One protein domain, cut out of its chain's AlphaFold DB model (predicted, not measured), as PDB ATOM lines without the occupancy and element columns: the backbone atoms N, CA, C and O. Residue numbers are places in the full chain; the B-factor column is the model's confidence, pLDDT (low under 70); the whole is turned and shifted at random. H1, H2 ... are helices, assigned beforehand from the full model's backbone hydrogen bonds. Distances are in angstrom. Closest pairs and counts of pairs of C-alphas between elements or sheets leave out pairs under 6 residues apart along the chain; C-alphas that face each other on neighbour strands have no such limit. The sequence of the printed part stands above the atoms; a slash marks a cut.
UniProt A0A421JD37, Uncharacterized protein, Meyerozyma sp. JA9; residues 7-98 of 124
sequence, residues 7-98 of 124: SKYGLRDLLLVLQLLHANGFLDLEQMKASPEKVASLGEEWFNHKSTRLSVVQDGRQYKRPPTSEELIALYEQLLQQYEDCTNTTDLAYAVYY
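Overview. This is residues 7 to 98 of the 124 residues of an uncharacterized protein of Meyerozyma sp. JA9 (UniProt A0A421JD37). Helix H1 makes the core; H6 packs side by side with it, running the other way, while H3 and H4 meet it at other places. The longest helix, H5, meets H3 with its residues 69 to 73 alone, about perpendicular to it, and has short H2 packed on it; H4 lies out at one end of the shape. The printed part has 92 residues with six named helices, H1 to H6 in chain order, and no named strand: the class is all helix. It is compact, with a radius of gyration of the C-alphas of 12.3 A and spans of 33 by 30 by 19 A.

Along the chain. Find C-alpha 11 at (21.199, -0.153, 235.719); from there H1 runs 18.0 A to residue 23. Next come H2, residues 29 to 34, 8.6 A, and H3, residues 36 to 48, 18.5 A. H4, residues 50 to 58, covers 12.1 A. H5 runs 19.8 A from C-alpha 69 at (40.131, 1.902, 228.329) to residue 82. H6, residues 89 to 98, covers 14.3 A and ends at C-alpha 98, (14.688, 6.724, 234.088).

Arrangement. Begin at the hub, H1. It touches H6 at a shallow tilt of 30 degrees, opposite ways; the closest C-alphas, Leu 18 and Ala 93, are 5.5 A apart. With residues 16 to 21 alone it touches H3, closest at C-alphas 17 and 46, 6.3 A. With residues 12 to 13 alone it touches H4, closest at C-alphas 13 and 52, 6.1 A. H3 touches H5 about perpendicular, at 82 degrees, closest at C-alphas 40 and 69, 4.5 A. H5 touches H2 with residues 73 to 77 alone, closest at C-alphas 73 and 32, 6.7 A. H4 and H6 are apart. In each of the six helices, every O i to N i+4 pair is within hydrogen-bond range.

Size, cuts and confidence. The C-alphas farthest apart, Ala 34 and Gln 58, are 35.1 A apart. The printed part has no cut and no long link. No printed residue is under 70 in pLDDT.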
ATOM      1  N   SER A   7      24.686  -5.868 228.920       87.94
ATOM      2  CA  SER A   7      23.710  -6.793 229.518       87.94
ATOM      3  C   SER A   7      24.229  -7.479 230.787       87.94
ATOM      4  O   SER A   7      23.455  -7.971 231.611       87.94
ATOM      5  N   LYS A   8      25.553  -7.499 230.980       87.62
ATOM      6  CA  LYS A   8      26.193  -8.004 232.199       87.62
ATOM      7  C   LYS A   8      26.190  -6.974 233.319       87.62
ATOM      8  O   LYS A   8      26.507  -7.331 234.454       87.62
ATOM      9  N   TYR A   9      25.809  -5.729 233.041       89.25
ATOM     10  CA  TYR A   9      25.762  -4.626 233.991       89.25
ATOM     11  C   TYR A   9      24.336  -4.357 234.477       89.25
ATOM     12  O   TYR A   9      23.346  -4.624 233.807       89.25
ATOM     13  N   GLY A  10      24.213  -3.893 235.716       90.94
ATOM     14  CA  GLY A  10      22.940  -3.484 236.289       90.94
ATOM     15  C   GLY A  10      22.751  -2.014 236.014       90.94
ATOM     16  O   GLY A  10      23.731  -1.277 235.951       90.94
ATOM     17  N   LEU A  11      21.501  -1.566 235.948       94.19
ATOM     18  CA  LEU A  11      21.199  -0.153 235.719       94.19
ATOM     19  C   LEU A  11      21.887   0.768 236.744       94.19
ATOM     20  O   LEU A  11      22.326   1.851 236.388       94.19
ATOM     21  N   ARG A  12      22.075   0.314 237.994       94.31
ATOM     22  CA  ARG A  12      22.875   1.032 239.005       94.31
ATOM     23  C   ARG A  12      24.336   1.225 238.580       94.31
ATOM     24  O   ARG A  12      24.869   2.317 238.742       94.31
ATOM     25  N   ASP A  13      24.982   0.171 238.089       93.88
ATOM     26  CA  ASP A  13      26.401   0.211 237.718       93.88
ATOM     27  C   ASP A  13      26.606   1.004 236.422       93.88
ATOM     28  O   ASP A  13      27.553   1.783 236.334       93.88
ATOM     29  N   LEU A  14      25.688   0.849 235.458       95.88
ATOM     30  CA  LEU A  14      25.660   1.622 234.213       95.88
ATOM     31  C   LEU A  14      25.435   3.115 234.478       95.88
ATOM     32  O   LEU A  14      26.149   3.956 233.943       95.88
ATOM     33  N   LEU A  15      24.486   3.460 235.351       97.19
ATOM     34  CA  LEU A  15      24.241   4.855 235.708       97.19
ATOM     35  C   LEU A  15      25.476   5.487 236.355       97.19
ATOM     36  O   LEU A  15      25.852   6.603 236.007       97.19
ATOM     37  N   LEU A  16      26.133   4.763 237.265       97.12
ATOM     38  CA  LEU A  16      27.339   5.247 237.926       97.12
ATOM     39  C   LEU A  16      28.466   5.532 236.927       97.12
ATOM     40  O   LEU A  16      29.090   6.585 237.018       97.12
ATOM     41  N   VAL A  17      28.740   4.625 235.984       97.12
ATOM     42  CA  VAL A  17      29.836   4.851 235.028       97.12
ATOM     43  C   VAL A  17      29.552   6.041 234.116       97.12
ATOM     44  O   VAL A  17      30.449   6.841 233.875       97.12
ATOM     45  N   LEU A  18      28.299   6.236 233.698       97.94
ATOM     46  CA  LEU A  18      27.891   7.400 232.907       97.94
ATOM     47  C   LEU A  18      28.026   8.708 233.701       97.94
ATOM     48  O   LEU A  18      28.519   9.704 233.175       97.94
ATOM     49  N   GLN A  19      27.665   8.700 234.986       97.44
ATOM     50  CA  GLN A  19      27.866   9.846 235.879       97.44
ATOM     51  C   GLN A  19      29.350  10.176 236.065       97.44
ATOM     52  O   GLN A  19      29.717  11.349 236.026       97.44
ATOM     53  N   LEU A  20      30.204   9.161 236.233       97.62
ATOM     54  CA  LEU A  20      31.653   9.341 236.331       97.62
ATOM     55  C   LEU A  20      32.234   9.899 235.028       97.62
ATOM     56  O   LEU A  20      33.034  10.832 235.078       97.62
ATOM     57  N   LEU A  21      31.819   9.369 233.871       97.62
ATOM     58  CA  LEU A  21      32.247   9.854 232.555       97.62
ATOM     59  C   LEU A  21      31.888  11.330 232.383       97.62
ATOM     60  O   LEU A  21      32.766  12.155 232.128       97.62
ATOM     61  N   HIS A  22      30.625  11.679 232.630       96.88
ATOM     62  CA  HIS A  22      30.139  13.050 232.536       96.88
ATOM     63  C   HIS A  22      30.880  13.993 233.494       96.88
ATOM     64  O   HIS A  22      31.324  15.067 233.093       96.88
ATOM     65  N   ALA A  23      31.058  13.595 234.759       96.50
ATOM     66  CA  ALA A  23      31.756  14.402 235.762       96.50
ATOM     67  C   ALA A  23      33.233  14.654 235.414       96.50
ATOM     68  O   ALA A  23      33.782  15.686 235.796       96.50
ATOM     69  N   ASN A  24      33.857  13.744 234.664       96.38
ATOM     70  CA  ASN A  24      35.229  13.876 234.175       96.38
ATOM     71  C   ASN A  24      35.324  14.522 232.778       96.38
ATOM     72  O   ASN A  24      36.412  14.584 232.206       96.38
ATOM     73  N   GLY A  25      34.212  15.035 232.238       95.69
ATOM     74  CA  GLY A  25      34.181  15.761 230.969       95.69
ATOM     75  C   GLY A  25      34.170  14.878 229.721       95.69
ATOM     76  O   GLY A  25      34.405  15.395 228.635       95.69
ATOM     77  N   PHE A  26      33.893  13.578 229.858       97.50
ATOM     78  CA  PHE A  26      33.657  12.676 228.731       97.50
ATOM     79  C   PHE A  26      32.181  12.725 228.341       97.50
ATOM     80  O   PHE A  26      31.358  11.956 228.843       97.50
ATOM     81  N   LEU A  27      31.840  13.673 227.479       96.75
ATOM     82  CA  LEU A  27      30.497  13.897 226.954       96.75
ATOM     83  C   LEU A  27      30.215  13.059 225.705       96.75
ATOM     84  O   LEU A  27      29.057  12.755 225.454       96.75
ATOM     85  N   ASP A  28      31.238  12.655 224.955       96.94
ATOM     86  CA  ASP A  28      31.077  11.872 223.730       96.94
ATOM     87  C   ASP A  28      32.209  10.848 223.511       96.94
ATOM     88  O   ASP A  28      33.213  10.792 224.233       96.94
ATOM     89  N   LEU A  29      32.025  10.013 222.484       96.19
ATOM     90  CA  LEU A  29      32.952   8.942 222.123       96.19
ATOM     91  C   LEU A  29      34.312   9.473 221.635       96.19
ATOM     92  O   LEU A  29      35.332   8.813 221.848       96.19
ATOM     93  N   GLU A  30      34.353  10.639 220.984       97.25
ATOM     94  CA  GLU A  30      35.605  11.229 220.496       97.25
ATOM     95  C   GLU A  30      36.498  11.640 221.667       97.25
ATOM     96  O   GLU A  30      37.686  11.317 221.686       97.25
ATOM     97  N   GLN A  31      35.916  12.266 222.689       96.94
ATOM     98  CA  GLN A  31      36.621  12.670 223.904       96.94
ATOM     99  C   GLN A  31      37.183  11.471 224.671       96.94
ATOM    100  O   GLN A  31      38.317  11.526 225.148       96.94
ATOM    101  N   MET A  32      36.434  10.367 224.756       96.81
ATOM    102  CA  MET A  32      36.939   9.131 225.364       96.81
ATOM    103  C   MET A  32      38.123   8.558 224.572       96.81
ATOM    104  O   MET A  32      39.153   8.213 225.155       96.81
ATOM    105  N   LYS A  33      38.009   8.495 223.238       97.00
ATOM    106  CA  LYS A  33      39.071   7.988 222.350       97.00
ATOM    107  C   LYS A  33      40.320   8.876 222.357       97.00
ATOM    108  O   LYS A  33      41.423   8.365 222.175       97.00
ATOM    109  N   ALA A  34      40.169  10.178 222.595       97.62
ATOM    110  CA  ALA A  34      41.267  11.140 222.641       97.62
ATOM    111  C   ALA A  34      42.085  11.109 223.948       97.62
ATOM    112  O   ALA A  34      43.151  11.719 224.008       97.62
ATOM    113  N   SER A  35      41.608  10.453 225.011       96.50
ATOM    114  CA  SER A  35      42.308  10.392 226.308       96.50
ATOM    115  C   SER A  35      42.188   9.012 226.975       96.50
ATOM    116  O   SER A  35      41.647   8.897 228.081       96.50
ATOM    117  N   PRO A  36      42.679   7.939 226.324       95.69
ATOM    118  CA  PRO A  36      42.518   6.564 226.798       95.69
ATOM    119  C   PRO A  36      43.130   6.322 228.185       95.69
ATOM    120  O   PRO A  36      42.607   5.517 228.952       95.69
ATOM    121  N   GLU A  37      44.200   7.023 228.554       96.38
ATOM    122  CA  GLU A  37      44.815   6.936 229.880       96.38
ATOM    123  C   GLU A  37      43.876   7.423 230.990       96.38
ATOM    124  O   GLU A  37      43.758   6.777 232.030       96.38
ATOM    125  N   LYS A  38      43.137   8.511 230.747       96.88
ATOM    126  CA  LYS A  38      42.145   9.025 231.697       96.88
ATOM    127  C   LYS A  38      40.926   8.110 231.781       96.88
ATOM    128  O   LYS A  38      40.394   7.904 232.868       96.88
ATOM    129  N   VAL A  39      40.514   7.525 230.654       97.62
ATOM    130  CA  VAL A  39      39.441   6.519 230.627       97.62
ATOM    131  C   VAL A  39      39.841   5.282 231.437       97.62
ATOM    132  O   VAL A  39      39.027   4.768 232.200       97.62
ATOM    133  N   ALA A  40      41.096   4.828 231.344       96.50
ATOM    134  CA  ALA A  40      41.595   3.725 232.164       96.50
ATOM    135  C   ALA A  40      41.548   4.060 233.666       96.50
ATOM    136  O   ALA A  40      41.041   3.260 234.451       96.50
ATOM    137  N   SER A  41      41.988   5.261 234.066       96.81
ATOM    138  CA  SER A  41      41.874   5.722 235.460       96.81
ATOM    139  C   SER A  41      40.421   5.774 235.948       96.81
ATOM    140  O   SER A  41      40.137   5.381 237.077       96.81
ATOM    141  N   LEU A  42      39.482   6.187 235.093       97.25
ATOM    142  CA  LEU A  42      38.053   6.162 235.413       97.25
ATOM    143  C   LEU A  42      37.527   4.731 235.574       97.25
ATOM    144  O   LEU A  42      36.725   4.463 236.466       97.25
ATOM    145  N   GLY A  43      38.006   3.792 234.754       96.25
ATOM    146  CA  GLY A  43      37.726   2.366 234.916       96.25
ATOM    147  C   GLY A  43      38.162   1.839 236.289       96.25
ATOM    148  O   GLY A  43      37.418   1.095 236.935       96.25
ATOM    149  N   GLU A  44      39.328   2.265 236.778       96.44
ATOM    150  CA  GLU A  44      39.797   1.948 238.132       96.44
ATOM    151  C   GLU A  44      38.920   2.578 239.217       96.44
ATOM    152  O   GLU A  44      38.566   1.900 240.187       96.44
ATOM    153  N   GLU A  45      38.538   3.846 239.056       96.88
ATOM    154  CA  GLU A  45      37.628   4.530 239.978       96.88
ATOM    155  C   GLU A  45      36.286   3.798 240.058       96.88
ATOM    156  O   GLU A  45      35.829   3.440 241.147       96.88
ATOM    157  N   TRP A  46      35.686   3.490 238.908       96.31
ATOM    158  CA  TRP A  46      34.413   2.790 238.824       96.31
ATOM    159  C   TRP A  46      34.471   1.401 239.464       96.31
ATOM    160  O   TRP A  46      33.580   1.043 240.237       96.31
ATOM    161  N   PHE A  47      35.530   0.630 239.210       94.19
ATOM    162  CA  PHE A  47      35.720  -0.696 239.803       94.19
ATOM    163  C   PHE A  47      35.848  -0.654 241.332       94.19
ATOM    164  O   PHE A  47      35.306  -1.516 242.036       94.19
ATOM    165  N   ASN A  48      36.556   0.347 241.854       94.44
ATOM    166  CA  ASN A  48      36.785   0.513 243.288       94.44
ATOM    167  C   ASN A  48      35.641   1.250 244.000       94.44
ATOM    168  O   ASN A  48      35.582   1.246 245.234       94.44
ATOM    169  N   HIS A  49      34.711   1.850 243.256       96.06
ATOM    170  CA  HIS A  49      33.606   2.602 243.826       96.06
ATOM    171  C   HIS A  49      32.719   1.719 244.715       96.06
ATOM    172  O   HIS A  49      32.345   0.597 244.360       96.06
ATOM    173  N   LYS A  50      32.324   2.245 245.883       93.50
ATOM    174  CA  LYS A  50      31.566   1.495 246.903       93.50
ATOM    175  C   LYS A  50      30.279   0.875 246.353       93.50
ATOM    176  O   LYS A  50      29.950  -0.249 246.713       93.50
ATOM    177  N   SER A  51      29.579   1.586 245.466       91.19
ATOM    178  CA  SER A  51      28.363   1.070 244.820       91.19
ATOM    179  C   SER A  51      28.655  -0.157 243.951       91.19
ATOM    180  O   SER A  51      27.948  -1.152 244.057       91.19
ATOM    181  N   THR A  52      29.730  -0.133 243.162       91.12
ATOM    182  CA  THR A  52      30.149  -1.272 242.331       91.12
ATOM    183  C   THR A  52      30.560  -2.460 243.198       91.12
ATOM    184  O   THR A  52      30.151  -3.595 242.951       91.12
ATOM    185  N   ARG A  53      31.310  -2.207 244.282       90.50
ATOM    186  CA  ARG A  53      31.681  -3.241 245.264       90.50
ATOM    187  C   ARG A  53      30.454  -3.868 245.924       90.50
ATOM    188  O   ARG A  53      30.444  -5.074 246.157       90.50
ATOM    189  N   LEU A  54      29.414  -3.077 246.184       89.00
ATOM    190  CA  LEU A  54      28.150  -3.579 246.708       89.00
ATOM    191  C   LEU A  54      27.439  -4.488 245.694       89.00
ATOM    192  O   LEU A  54      26.968  -5.554 246.087       89.00
ATOM    193  N   SER A  55      27.425  -4.132 244.405       86.50
ATOM    194  CA  SER A  55      26.851  -4.971 243.341       86.50
ATOM    195  C   SER A  55      27.561  -6.327 243.201       86.50
ATOM    196  O   SER A  55      26.918  -7.330 242.908       86.50
ATOM    197  N   VAL A  56      28.873  -6.405 243.464       85.38
ATOM    198  CA  VAL A  56      29.610  -7.689 243.521       85.38
ATOM    199  C   VAL A  56      29.081  -8.585 244.638       85.38
ATOM    200  O   VAL A  56      28.852  -9.772 244.420       85.38
ATOM    201  N   VAL A  57      28.892  -8.019 245.831       84.88
ATOM    202  CA  VAL A  57      28.500  -8.779 247.024       84.88
ATOM    203  C   VAL A  57      27.025  -9.178 246.983       84.88
ATOM    204  O   VAL A  57      26.700 -10.314 247.313       84.88
ATOM    205  N   GLN A  58      26.139  -8.259 246.595       83.75
ATOM    206  CA  GLN A  58      24.687  -8.474 246.632       83.75
ATOM    207  C   GLN A  58      24.161  -9.205 245.399       83.75
ATOM    208  O   GLN A  58      23.326 -10.095 245.533       83.75
ATOM    209  N   ASP A  59      24.665  -8.856 244.214       79.75
ATOM    210  CA  ASP A  59      24.119  -9.350 242.944       79.75
ATOM    211  C   ASP A  59      25.010 -10.444 242.326       79.75
ATOM    212  O   ASP A  59      24.809 -10.847 241.180       79.75
ATOM    213  N   GLY A  60      26.038 -10.904 243.053       79.56
ATOM    214  CA  GLY A  60      26.953 -11.964 242.613       79.56
ATOM    215  C   GLY A  60      27.783 -11.605 241.375       79.56
ATOM    216  O   GLY A  60      28.220 -12.493 240.637       79.56
ATOM    217  N   ARG A  61      27.986 -10.310 241.102       78.19
ATOM    218  CA  ARG A  61      28.679  -9.856 239.887       78.19
ATOM    219  C   ARG A  61      30.154 -10.213 239.915       78.19
ATOM    220  O   ARG A  61      30.829 -10.084 240.928       78.19
ATOM    221  N   GLN A  62      30.683 -10.605 238.760       77.94
ATOM    222  CA  GLN A  62      32.038 -11.146 238.639       77.94
ATOM    223  C   GLN A  62      33.079 -10.112 238.184       77.94
ATOM    224  O   GLN A  62      33.958 -10.440 237.382       77.94
ATOM    225  N   TYR A  63      33.014  -8.875 238.687       80.81
ATOM    226  CA  TYR A  63      34.075  -7.890 238.457       80.81
ATOM    227  C   TYR A  63      35.354  -8.357 239.160       80.81
ATOM    228  O   TYR A  63      35.450  -8.333 240.387       80.81
ATOM    229  N   LYS A  64      36.338  -8.821 238.385       85.62
ATOM    230  CA  LYS A  64      37.612  -9.344 238.912       85.62
ATOM    231  C   LYS A  64      38.746  -8.327 238.837       85.62
ATOM    232  O   LYS A  64      39.704  -8.444 239.592       85.62
ATOM    233  N   ARG A  65      38.637  -7.359 237.930       92.50
ATOM    234  CA  ARG A  65      39.608  -6.289 237.711       92.50
ATOM    235  C   ARG A  65      38.903  -5.030 237.193       92.50
ATOM    236  O   ARG A  65      37.771  -5.147 236.716       92.50
ATOM    237  N   PRO A  66      39.566  -3.868 237.233       93.50
ATOM    238  CA  PRO A  66      39.144  -2.713 236.457       93.50
ATOM    239  C   PRO A  66      39.033  -3.037 234.956       93.50
ATOM    240  O   PRO A  66      39.847  -3.830 234.454       93.50
ATOM    241  N   PRO A  67      38.045  -2.466 234.240       94.88
ATOM    242  CA  PRO A  67      38.017  -2.512 232.783       94.88
ATOM    243  C   PRO A  67      39.203  -1.732 232.202       94.88
ATOM    244  O   PRO A  67      39.661  -0.753 232.793       94.88
ATOM    245  N   THR A  68      39.698  -2.158 231.044       96.31
ATOM    246  CA  THR A  68      40.646  -1.359 230.260       96.31
ATOM    247  C   THR A  68      39.930  -0.173 229.611       96.31
ATOM    248  O   THR A  68      38.699  -0.127 229.544       96.31
ATOM    249  N   SER A  69      40.695   0.790 229.098       97.19
ATOM    250  CA  SER A  69      40.131   1.902 228.329       97.19
ATOM    251  C   SER A  69      39.366   1.422 227.096       97.19
ATOM    252  O   SER A  69      38.258   1.887 226.855       97.19
ATOM    253  N   GLU A  70      39.911   0.451 226.361       97.25
ATOM    254  CA  GLU A  70      39.258  -0.166 225.200       97.25
ATOM    255  C   GLU A  70      37.925  -0.826 225.571       97.25
ATOM    256  O   GLU A  70      36.928  -0.623 224.885       97.25
ATOM    257  N   GLU A  71      37.881  -1.569 226.681       96.62
ATOM    258  CA  GLU A  71      36.655  -2.219 227.156       96.62
ATOM    259  C   GLU A  71      35.591  -1.199 227.567       96.62
ATOM    260  O   GLU A  71      34.417  -1.380 227.254       96.62
ATOM    261  N   LEU A  72      35.992  -0.116 228.234       96.69
ATOM    262  CA  LEU A  72      35.069   0.932 228.659       96.69
ATOM    263  C   LEU A  72      34.566   1.783 227.479       96.69
ATOM    264  O   LEU A  72      33.395   2.156 227.451       96.69
ATOM    265  N   ILE A  73      35.416   2.048 226.484       97.75
ATOM    266  CA  ILE A  73      35.021   2.697 225.224       97.75
ATOM    267  C   ILE A  73      34.038   1.809 224.455       97.75
ATOM    268  O   ILE A  73      33.009   2.301 224.000       97.75
ATOM    269  N   ALA A  74      34.317   0.508 224.350       97.25
ATOM    270  CA  ALA A  74      33.434  -0.442 223.678       97.25
ATOM    271  C   ALA A  74      32.083  -0.575 224.397       97.25
ATOM    272  O   ALA A  74      31.042  -0.588 223.743       97.25
ATOM    273  N   LEU A  75      32.083  -0.601 225.735       97.00
ATOM    274  CA  LEU A  75      30.857  -0.571 226.532       97.00
ATOM    275  C   LEU A  75      30.029   0.686 226.232       97.00
ATOM    276  O   LEU A  75      28.820   0.599 226.038       97.00
ATOM    277  N   TYR A  76      30.670   1.854 226.181       97.31
ATOM    278  CA  TYR A  76      29.994   3.113 225.874       97.31
ATOM    279  C   TYR A  76      29.415   3.134 224.451       97.31
ATOM    280  O   TYR A  76      28.271   3.535 224.254       97.31
ATOM    281  N   GLU A  77      30.165   2.643 223.464       96.62
ATOM    282  CA  GLU A  77      29.696   2.512 222.080       96.62
ATOM    283  C   GLU A  77      28.500   1.554 221.969       96.62
ATOM    284  O   GLU A  77      27.525   1.864 221.285       96.62
ATOM    285  N   GLN A  78      28.519   0.435 222.697       96.19
ATOM    286  CA  GLN A  78      27.380  -0.479 222.755       96.19
ATOM    287  C   GLN A  78      26.152   0.172 223.407       96.19
ATOM    288  O   GLN A  78      25.031  -0.041 222.946       96.19
ATOM    289  N   LEU A  79      26.334   0.986 224.453       96.38
ATOM    290  CA  LEU A  79      25.233   1.726 225.076       96.38
ATOM    291  C   LEU A  79      24.607   2.725 224.096       96.38
ATOM    292  O   LEU A  79      23.384   2.769 224.000       96.38
ATOM    293  N   LEU A  80      25.406   3.467 223.324       95.94
ATOM    294  CA  LEU A  80      24.880   4.345 222.270       95.94
ATOM    295  C   LEU A  80      24.072   3.570 221.218       95.94
ATOM    296  O   LEU A  80      23.043   4.046 220.760       95.94
ATOM    297  N   GLN A  81      24.502   2.357 220.860       94.69
ATOM    298  CA  GLN A  81      23.747   1.500 219.937       94.69
ATOM    299  C   GLN A  81      22.446   0.968 220.552       94.69
ATOM    300  O   GLN A  81      21.455   0.808 219.849       94.69
ATOM    301  N   GLN A  82      22.446   0.666 221.852       94.62
ATOM    302  CA  GLN A  82      21.276   0.142 222.554       94.62
ATOM    303  C   GLN A  82      20.204   1.218 222.787       94.62
ATOM    304  O   GLN A  82      19.012   0.908 222.773       94.62
ATOM    305  N   TYR A  83      20.620   2.459 223.033       94.19
ATOM    306  CA  TYR A  83      19.739   3.599 223.256       94.19
ATOM    307  C   TYR A  83      19.789   4.520 222.031       94.19
ATOM    308  O   TYR A  83      20.458   5.545 222.063       94.19
ATOM    309  N   GLU A  84      19.081   4.147 220.960       90.31
ATOM    310  CA  GLU A  84      19.183   4.779 219.628       90.31
ATOM    311  C   GLU A  84      18.959   6.306 219.618       90.31
ATOM    312  O   GLU A  84      19.547   7.006 218.794       90.31
ATOM    313  N   ASP A  85      18.156   6.838 220.546       93.81
ATOM    314  CA  ASP A  85      17.891   8.281 220.674       93.81
ATOM    315  C   ASP A  85      18.996   9.052 221.426       93.81
ATOM    316  O   ASP A  85      18.952  10.280 221.517       93.81
ATOM    317  N   CYS A  86      19.975   8.354 222.005       96.50
ATOM    318  CA  CYS A  86      21.049   8.956 222.788       96.50
ATOM    319  C   CYS A  86      22.273   9.235 221.919       96.50
ATOM    320  O   CYS A  86      22.779   8.360 221.221       96.50
ATOM    321  N   THR A  87      22.809  10.450 222.019       94.94
ATOM    322  CA  THR A  87      23.961  10.881 221.205       94.94
ATOM    323  C   THR A  87      25.216  11.159 222.021       94.94
ATOM    324  O   THR A  87      26.309  11.270 221.469       94.94
ATOM    325  N   ASN A  88      25.063  11.292 223.335       96.56
ATOM    326  CA  ASN A  88      26.115  11.718 224.244       96.56
ATOM    327  C   ASN A  88      25.906  11.105 225.641       96.56
ATOM    328  O   ASN A  88      24.899  10.451 225.934       96.56
ATOM    329  N   THR A  89      26.870  11.329 226.532       97.38
ATOM    330  CA  THR A  89      26.881  10.767 227.888       97.38
ATOM    331  C   THR A  89      25.723  11.278 228.738       97.38
ATOM    332  O   THR A  89      25.219  10.539 229.582       97.38
ATOM    333  N   THR A  90      25.284  12.521 228.530       97.19
ATOM    334  CA  THR A  90      24.155  13.111 229.256       97.19
ATOM    335  C   THR A  90      22.848  12.417 228.881       97.19
ATOM    336  O   THR A  90      22.111  12.008 229.778       97.19
ATOM    337  N   ASP A  91      22.594  12.215 227.586       97.88
ATOM    338  CA  ASP A  91      21.408  11.505 227.091       97.88
ATOM    339  C   ASP A  91      21.359  10.082 227.662       97.88
ATOM    340  O   ASP A  91      20.362   9.679 228.263       97.88
ATOM    341  N   LEU A  92      22.481   9.355 227.571       97.81
ATOM    342  CA  LEU A  92      22.611   8.010 228.131       97.81
ATOM    343  C   LEU A  92      22.363   7.993 229.641       97.81
ATOM    344  O   LEU A  92      21.647   7.124 230.142       97.81
ATOM    345  N   ALA A  93      22.944   8.939 230.385       97.62
ATOM    346  CA  ALA A  93      22.767   9.013 231.830       97.62
ATOM    347  C   ALA A  93      21.293   9.218 232.198       97.62
ATOM    348  O   ALA A  93      20.804   8.561 233.118       97.62
ATOM    349  N   TYR A  94      20.570  10.071 231.465       97.50
ATOM    350  CA  TYR A  94      19.134  10.257 231.659       97.50
ATOM    351  C   TYR A  94      18.333   9.007 231.301       97.50
ATOM    352  O   TYR A  94      17.503   8.579 232.104       97.50
ATOM    353  N   ALA A  95      18.596   8.387 230.150       97.62
ATOM    354  CA  ALA A  95      17.888   7.183 229.724       97.62
ATOM    355  C   ALA A  95      18.039   6.042 230.745       97.62
ATOM    356  O   ALA A  95      17.051   5.456 231.195       97.62
ATOM    357  N   VAL A  96      19.269   5.785 231.201       97.44
ATOM    358  CA  VAL A  96      19.552   4.761 232.218       97.44
ATOM    359  C   VAL A  96      18.982   5.154 233.587       97.44
ATOM    360  O   VAL A  96      18.510   4.284 234.322       97.44
ATOM    361  N   TYR A  97      18.984   6.444 233.941       97.38
ATOM    362  CA  TYR A  97      18.365   6.940 235.173       97.38
ATOM    363  C   TYR A  97      16.864   6.643 235.211       97.38
ATOM    364  O   TYR A  97      16.389   6.060 236.189       97.38
ATOM    365  N   TYR A  98      16.126   6.981 234.152       97.56
ATOM    366  CA  TYR A  98      14.688   6.724 234.088       97.56
ATOM    367  C   TYR A  98      14.379   5.225 234.094       97.56
ATOM    368  O   TYR A  98      13.564   4.783 234.901       97.56
TER     369      TYR A  98